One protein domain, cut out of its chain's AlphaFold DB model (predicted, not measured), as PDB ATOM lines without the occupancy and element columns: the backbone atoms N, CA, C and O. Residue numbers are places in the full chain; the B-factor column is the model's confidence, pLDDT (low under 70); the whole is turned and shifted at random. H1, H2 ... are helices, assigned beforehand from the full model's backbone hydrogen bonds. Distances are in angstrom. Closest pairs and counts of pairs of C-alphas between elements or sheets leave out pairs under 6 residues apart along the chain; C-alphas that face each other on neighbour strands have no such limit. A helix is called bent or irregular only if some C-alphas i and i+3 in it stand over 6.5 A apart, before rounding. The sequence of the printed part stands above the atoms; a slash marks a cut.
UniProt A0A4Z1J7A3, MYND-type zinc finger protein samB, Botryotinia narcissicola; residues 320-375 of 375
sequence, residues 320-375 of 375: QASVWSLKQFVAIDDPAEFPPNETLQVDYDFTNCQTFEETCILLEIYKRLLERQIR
ATOM      1  N   GLN A 320     235.859 164.483 195.954       67.38
ATOM      2  CA  GLN A 320     235.494 163.601 197.051       67.38
ATOM      3  C   GLN A 320     235.221 162.204 196.487       67.38
ATOM      4  O   GLN A 320     234.922 162.054 195.304       67.38
ATOM      5  N   ALA A 321     235.367 161.171 197.318       78.00
ATOM      6  CA  ALA A 321     235.065 159.816 196.879       78.00
ATOM      7  C   ALA A 321     233.592 159.733 196.448       78.00
ATOM      8  O   ALA A 321     232.706 160.108 197.219       78.00
ATOM      9  N   SER A 322     233.344 159.221 195.245       84.50
ATOM     10  CA  SER A 322     232.011 159.127 194.638       84.50
ATOM     11  C   SER A 322     231.026 158.283 195.451       84.50
ATOM     12  O   SER A 322     229.815 158.473 195.358       84.50
ATOM     13  N   VAL A 323     231.541 157.450 196.359       85.38
ATOM     14  CA  VAL A 323     230.757 156.699 197.348       85.38
ATOM     15  C   VAL A 323     229.906 157.590 198.250       85.38
ATOM     16  O   VAL A 323     228.822 157.178 198.649       85.38
ATOM     17  N   TRP A 324     230.333 158.821 198.551       86.31
ATOM     18  CA  TRP A 324     229.523 159.738 199.356       86.31
ATOM     19  C   TRP A 324     228.326 160.270 198.573       86.31
ATOM     20  O   TRP A 324     227.243 160.404 199.138       86.31
ATOM     21  N   SER A 325     228.495 160.511 197.270       84.94
ATOM     22  CA  SER A 325     227.388 160.841 196.370       84.94
ATOM     23  C   SER A 325     226.436 159.659 196.209       84.94
ATOM     24  O   SER A 325     225.226 159.863 196.180       84.94
ATOM     25  N   LEU A 326     226.955 158.423 196.181       87.00
ATOM     26  CA  LEU A 326     226.112 157.226 196.132       87.00
ATOM     27  C   LEU A 326     225.299 157.090 197.420       87.00
ATOM     28  O   LEU A 326     224.098 156.850 197.359       87.00
ATOM     29  N   LYS A 327     225.930 157.292 198.584       86.44
ATOM     30  CA  LYS A 327     225.225 157.283 199.872       86.44
ATOM     31  C   LYS A 327     224.140 158.353 199.935       86.44
ATOM     32  O   LYS A 327     223.066 158.063 200.441       86.44
ATOM     33  N   GLN A 328     224.396 159.552 199.411       84.31
ATOM     34  CA  GLN A 328     223.381 160.602 199.339       84.31
ATOM     35  C   GLN A 328     222.197 160.178 198.464       84.31
ATOM     36  O   GLN A 328     221.058 160.286 198.893       84.31
ATOM     37  N   PHE A 329     222.463 159.643 197.271       83.69
ATOM     38  CA  PHE A 329     221.424 159.183 196.347       83.69
ATOM     39  C   PHE A 329     220.573 158.047 196.936       83.69
ATOM     40  O   PHE A 329     219.352 158.078 196.843       83.69
ATOM     41  N   VAL A 330     221.207 157.100 197.632       85.06
ATOM     42  CA  VAL A 330     220.519 156.027 198.371       85.06
ATOM     43  C   VAL A 330     219.704 156.559 199.551       85.06
ATOM     44  O   VAL A 330     218.633 156.033 199.824       85.06
ATOM     45  N   ALA A 331     220.196 157.584 200.251       78.62
ATOM     46  CA  ALA A 331     219.499 158.171 201.393       78.62
ATOM     47  C   ALA A 331     218.302 159.049 200.984       78.62
ATOM     48  O   ALA A 331     217.363 159.172 201.762       78.62
ATOM     49  N   ILE A 332     218.331 159.647 199.786       79.94
ATOM     50  CA  ILE A 332     217.192 160.385 199.218       79.94
ATOM     51  C   ILE A 332     216.081 159.414 198.787       79.94
ATOM     52  O   ILE A 332     214.914 159.713 198.998       79.94
ATOM     53  N   ASP A 333     216.444 158.258 198.214       78.12
ATOM     54  CA  ASP A 333     215.519 157.176 197.812       78.12
ATOM     55  C   ASP A 333     214.381 157.616 196.858       78.12
ATOM     56  O   ASP A 333     213.364 156.938 196.733       78.12
ATOM     57  N   ASP A 334     214.576 158.733 196.144       76.50
ATOM     58  CA  ASP A 334     213.660 159.266 195.130       76.50
ATOM     59  C   ASP A 334     214.410 159.579 193.820       76.50
ATOM     60  O   ASP A 334     214.802 160.721 193.552       76.50
ATOM     61  N   PRO A 335     214.635 158.561 192.969       76.69
ATOM     62  CA  PRO A 335     215.318 158.741 191.693       76.69
ATOM     63  C   PRO A 335     214.466 159.463 190.633       76.69
ATOM     64  O   PRO A 335     214.982 159.738 189.548       76.69
ATOM     65  N   ALA A 336     213.177 159.728 190.891       70.31
ATOM     66  CA  ALA A 336     212.297 160.418 189.949       70.31
ATOM     67  C   ALA A 336     212.467 161.936 190.049       70.31
ATOM     68  O   ALA A 336     212.598 162.607 189.023       70.31
ATOM     69  N   GLU A 337     212.499 162.464 191.274       71.25
ATOM     70  CA  GLU A 337     212.741 163.885 191.524       71.25
ATOM     71  C   GLU A 337     214.242 164.219 191.520       71.25
ATOM     72  O   GLU A 337     214.652 165.261 190.998       71.25
ATOM     73  N   PHE A 338     215.083 163.303 192.016       78.31
ATOM     74  CA  PHE A 338     216.528 163.494 192.132       78.31
ATOM     75  C   PHE A 338     217.297 162.443 191.320       78.31
ATOM     76  O   PHE A 338     217.786 161.474 191.893       78.31
ATOM     77  N   PRO A 339     217.446 162.601 189.991       81.94
ATOM     78  CA  PRO A 339     218.131 161.619 189.153       81.94
ATOM     79  C   PRO A 339     219.634 161.494 189.480       81.94
ATOM     80  O   PRO A 339     220.245 162.436 190.000       81.94
ATOM     81  N   PRO A 340     220.272 160.356 189.136       83.31
ATOM     82  CA  PRO A 340     221.686 160.132 189.411       83.31
ATOM     83  C   PRO A 340     222.554 161.188 188.718       83.31
ATOM     84  O   PRO A 340     222.446 161.418 187.509       83.31
ATOM     85  N   ASN A 341     223.437 161.822 189.494       83.88
ATOM     86  CA  ASN A 341     224.362 162.833 188.987       83.88
ATOM     87  C   ASN A 341     225.444 162.220 188.073       83.88
ATOM     88  O   ASN A 341     225.611 161.001 188.013       83.88
ATOM     89  N   GLU A 342     226.212 163.063 187.378       83.56
ATOM     90  CA  GLU A 342     227.240 162.628 186.412       83.56
ATOM     91  C   GLU A 342     228.261 161.644 187.007       83.56
ATOM     92  O   GLU A 342     228.708 160.717 186.337       83.56
ATOM     93  N   THR A 343     228.613 161.813 188.283       84.62
ATOM     94  CA  THR A 343     229.541 160.912 188.971       84.62
ATOM     95  C   THR A 343     228.924 159.532 189.174       84.62
ATOM     96  O   THR A 343     229.596 158.530 188.961       84.62
ATOM     97  N   LEU A 344     227.642 159.458 189.537       86.31
ATOM     98  CA  LEU A 344     226.930 158.189 189.699       86.31
ATOM     99  C   LEU A 344     226.714 157.473 188.373       86.31
ATOM    100  O   LEU A 344     226.862 156.257 188.290       86.31
ATOM    101  N   GLN A 345     226.413 158.242 187.334       85.81
ATOM    102  CA  GLN A 345     226.280 157.743 185.973       85.81
ATOM    103  C   GLN A 345     227.522 156.959 185.535       85.81
ATOM    104  O   GLN A 345     227.390 155.819 185.089       85.81
ATOM    105  N   VAL A 346     228.711 157.524 185.756       85.06
ATOM    106  CA  VAL A 346     229.981 156.926 185.325       85.06
ATOM    107  C   VAL A 346     230.510 155.883 186.312       85.06
ATOM    108  O   VAL A 346     230.832 154.771 185.903       85.06
ATOM    109  N   ASP A 347     230.612 156.213 187.600       87.88
ATOM    110  CA  ASP A 347     231.325 155.369 188.573       87.88
ATOM    111  C   ASP A 347     230.501 154.166 189.049       87.88
ATOM    112  O   ASP A 347     231.064 153.198 189.562       87.88
ATOM    113  N   TYR A 348     229.175 154.236 188.909       88.44
ATOM    114  CA  TYR A 348     228.236 153.239 189.429       88.44
ATOM    115  C   TYR A 348     227.319 152.656 188.352       88.44
ATOM    116  O   TYR A 348     226.317 152.025 188.688       88.44
ATOM    117  N   ASP A 349     227.680 152.832 187.079       86.44
ATOM    118  CA  ASP A 349     227.014 152.261 185.903       86.44
ATOM    119  C   ASP A 349     225.559 152.710 185.675       86.44
ATOM    120  O   ASP A 349     224.858 152.127 184.846       86.44
ATOM    121  N   PHE A 350     225.103 153.794 186.317       88.00
ATOM    122  CA  PHE A 350     223.765 154.342 186.046       88.00
ATOM    123  C   PHE A 350     223.616 154.856 184.600       88.00
ATOM    124  O   PHE A 350     222.497 154.931 184.104       88.00
ATOM    125  N   THR A 351     224.712 155.145 183.878       90.31
ATOM    126  CA  THR A 351     224.673 155.431 182.428       90.31
ATOM    127  C   THR A 351     224.117 154.264 181.605       90.31
ATOM    128  O   THR A 351     223.577 154.485 180.523       90.31
ATOM    129  N   ASN A 352     224.239 153.025 182.092       87.56
ATOM    130  CA  ASN A 352     223.774 151.838 181.376       87.56
ATOM    131  C   ASN A 352     222.286 151.532 181.617       87.56
ATOM    132  O   ASN A 352     221.732 150.685 180.917       87.56
ATOM    133  N   CYS A 353     221.635 152.210 182.570       86.94
ATOM    134  CA  CYS A 353     220.197 152.096 182.804       86.94
ATOM    135  C   CYS A 353     219.433 152.815 181.682       86.94
ATOM    136  O   CYS A 353     219.504 154.034 181.537       86.94
ATOM    137  N   GLN A 354     218.692 152.057 180.877       84.94
ATOM    138  CA  GLN A 354     217.871 152.563 179.775       84.94
ATOM    139  C   GLN A 354     216.443 152.881 180.223       84.94
ATOM    140  O   GLN A 354     215.744 153.657 179.569       84.94
ATOM    141  N   THR A 355     216.000 152.283 181.329       82.12
ATOM    142  CA  THR A 355     214.658 152.474 181.887       82.12
ATOM    143  C   THR A 355     214.703 152.960 183.335       82.12
ATOM    144  O   THR A 355     215.651 152.700 184.072       82.12
ATOM    145  N   PHE A 356     213.638 153.643 183.767       79.50
ATOM    146  CA  PHE A 356     213.472 154.052 185.167       79.50
ATOM    147  C   PHE A 356     213.465 152.846 186.122       79.50
ATOM    148  O   PHE A 356     214.028 152.910 187.210       79.50
ATOM    149  N   GLU A 357     212.888 151.721 185.688       77.69
ATOM    150  CA  GLU A 357     212.871 150.476 186.459       77.69
ATOM    151  C   GLU A 357     214.286 149.931 186.697       77.69
ATOM    152  O   GLU A 357     214.618 149.564 187.822       77.69
ATOM    153  N   GLU A 358     215.155 149.951 185.681       81.62
ATOM    154  CA  GLU A 358     216.564 149.562 185.828       81.62
ATOM    155  C   GLU A 358     217.313 150.469 186.812       81.62
ATOM    156  O   GLU A 358     218.093 149.964 187.623       81.62
ATOM    157  N   THR A 359     217.042 151.778 186.802       83.00
ATOM    158  CA  THR A 359     217.603 152.727 187.778       83.00
ATOM    159  C   THR A 359     217.166 152.385 189.203       83.00
ATOM    160  O   THR A 359     218.006 152.325 190.100       83.00
ATOM    161  N   CYS A 360     215.878 152.101 189.422       77.38
ATOM    162  CA  CYS A 360     215.353 151.713 190.735       77.38
ATOM    163  C   CYS A 360     215.917 150.368 191.217       77.38
ATOM    164  O   CYS A 360     216.253 150.219 192.392       77.38
ATOM    165  N   ILE A 361     216.068 149.390 190.320       82.75
ATOM    166  CA  ILE A 361     216.677 148.093 190.646       82.75
ATOM    167  C   ILE A 361     218.140 148.281 191.058       82.75
ATOM    168  O   ILE A 361     218.578 147.711 192.059       82.75
ATOM    169  N   LEU A 362     218.900 149.077 190.305       87.38
ATOM    170  CA  LEU A 362     220.307 149.331 190.599       87.38
ATOM    171  C   LEU A 362     220.483 150.109 191.913       87.38
ATOM    172  O   LEU A 362     221.355 149.771 192.717       87.38
ATOM    173  N   LEU A 363     219.607 151.082 192.179       87.00
ATOM    174  CA  LEU A 363     219.522 151.789 193.458       87.00
ATOM    175  C   LEU A 363     219.307 150.817 194.631       87.00
ATOM    176  O   LEU A 363     220.071 150.841 195.596       87.00
ATOM    177  N   GLU A 364     218.339 149.905 194.521       83.38
ATOM    178  CA  GLU A 364     218.044 148.895 195.547       83.38
ATOM    179  C   GLU A 364     219.220 147.924 195.768       83.38
ATOM    180  O   GLU A 364     219.499 147.505 196.897       83.38
ATOM    181  N   ILE A 365     219.965 147.578 194.711       88.81
ATOM    182  CA  ILE A 365     221.192 146.775 194.829       88.81
ATOM    183  C   ILE A 365     222.238 147.521 195.662       88.81
ATOM    184  O   ILE A 365     222.794 146.944 196.604       88.81
ATOM    185  N   TYR A 366     222.497 148.795 195.356       88.81
ATOM    186  CA  TYR A 366     223.463 149.597 196.106       88.81
ATOM    187  C   TYR A 366     223.026 149.849 197.550       88.81
ATOM    188  O   TYR A 366     223.864 149.760 198.449       88.81
ATOM    189  N   LYS A 367     221.728 150.051 197.797       85.75
ATOM    190  CA  LYS A 367     221.145 150.149 199.143       85.75
ATOM    191  C   LYS A 367     221.493 148.924 199.988       85.75
ATOM    192  O   LYS A 367     222.129 149.045 201.035       85.75
ATOM    193  N   ARG A 368     221.230 147.722 199.466       84.81
ATOM    194  CA  ARG A 368     221.563 146.455 200.143       84.81
ATOM    195  C   ARG A 368     223.063 146.234 200.324       84.81
ATOM    196  O   ARG A 368     223.479 145.616 201.307       84.81
ATOM    197  N   LEU A 369     223.885 146.667 199.369       86.19
ATOM    198  CA  LEU A 369     225.343 146.549 199.468       86.19
ATOM    199  C   LEU A 369     225.900 147.432 200.587       86.19
ATOM    200  O   LEU A 369     226.725 146.962 201.375       86.19
ATOM    201  N   LEU A 370     225.418 148.671 200.688       81.50
ATOM    202  CA  LEU A 370     225.820 149.611 201.732       81.50
ATOM    203  C   LEU A 370     225.351 149.149 203.117       81.50
ATOM    204  O   LEU A 370     226.140 149.171 204.057       81.50
ATOM    205  N   GLU A 371     224.131 148.617 203.237       74.44
ATOM    206  CA  GLU A 371     223.627 148.026 204.489       74.44
ATOM    207  C   GLU A 371     224.458 146.819 204.961       74.44
ATOM    208  O   GLU A 371     224.639 146.600 206.161       74.44
ATOM    209  N   ARG A 372     224.984 146.016 204.025       64.38
ATOM    210  CA  ARG A 372     225.782 144.818 204.339       64.38
ATOM    211  C   ARG A 372     227.223 145.116 204.740       64.38
ATOM    212  O   ARG A 372     227.799 144.310 205.464       64.38
ATOM    213  N   GLN A 373     227.807 146.229 204.297       55.62
ATOM    214  CA  GLN A 373     229.176 146.619 204.666       55.62
ATOM    215  C   GLN A 373     229.286 147.293 206.046       55.62
ATOM    216  O   GLN A 373     230.397 147.545 206.507       55.62
ATOM    217  N   ILE A 374     228.158 147.560 206.718       47.66
ATOM    218  CA  ILE A 374     228.091 148.235 208.029       47.66
ATOM    219  C   ILE A 374     228.013 147.228 209.207       47.66
ATOM    220  O   ILE A 374     228.010 147.636 210.369       47.66
ATOM    221  N   ARG A 375     228.009 145.910 208.944       31.17
ATOM    222  CA  ARG A 375     228.062 144.861 209.985       31.17
ATOM    223  C   ARG A 375     229.468 144.383 210.317       31.17
ATOM    224  O   ARG A 375     230.244 144.127 209.371       31.17
TER     225      ARG A 375
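AT A GLANCE: This is residues 320 to 375 of the 375 residues of the protein "MYND-type zinc finger protein samB" of Botryotinia narcissicola (UniProt A0A4Z1J7A3). One long helix, H3, makes the longest axis of the domain, and a shorter helix, H1, stands on it nearly at right angles, roughly as a T, with its residue Val 330 nearest to H3. A third, very short helix, H2, packs on H1 with its closest contact at Ser 322, the first residue of H1, and is apart from H3. The printed part has 56 residues with three named helices, in the order H1, H2, H3, and no named strand; the class is all helix, with 34 of the 56 residues in the helices. The whole is compact, with a radius of gyration of the C-alphas of 10.6 A, and the C-alphas span 33 by 23 by 19 A.

HOW THE PARTS SIT: The longest helix is H3, residues 356 to 372. H1, residues 322 to 332, touches it; the closest C-alphas are those of Val 330 and Lys 367, 6.0 A apart. H3 touches H1 with residues 363 to 370 alone. The lines of H1 and H3 are about perpendicular, only just, at 73 degrees, and their centres are 11.1 A apart. H2, residues 342 to 347, touches H1; the closest C-alphas are those of Ser 322 and Thr 343, 6.4 A apart. H1 and H2 run opposite ways at a steep tilt of 63 degrees, with centres 11.2 A apart. H2 and H3 follow each other in the chain but are apart. In H1, H2 and H3 every O i to N i+4 pair is within hydrogen-bond range.

IN THESE COORDINATES: H3 runs 24.6 A from C-alpha 356 at (213.472, 154.052, 185.167) to C-alpha 372 at (225.782, 144.818, 204.339). H1 is 15.6 A long from its first to its last C-alpha and begins with C-alpha 322 at (232.011, 159.127, 194.638). H2, six residues, is 8.6 A long from C-alpha 342 to C-alpha 347. No helix is bent.

THE WHOLE: The two C-alphas farthest apart are those of Gln 354 and Arg 375, at 32.8 A. The first and last printed C-alphas, those of Gln 320 and Arg 375, are 24.0 A apart. The printed part has no cut and ends at residue 375, the chain's last residue. The link from H1 to H2, with 9 residues between them, and the link from H2 to H3, with 8, are both short. The mean pLDDT of the printed part is 80.5; residue 320 and residues 372 to 375, of which 372 belongs to H3, are under 70.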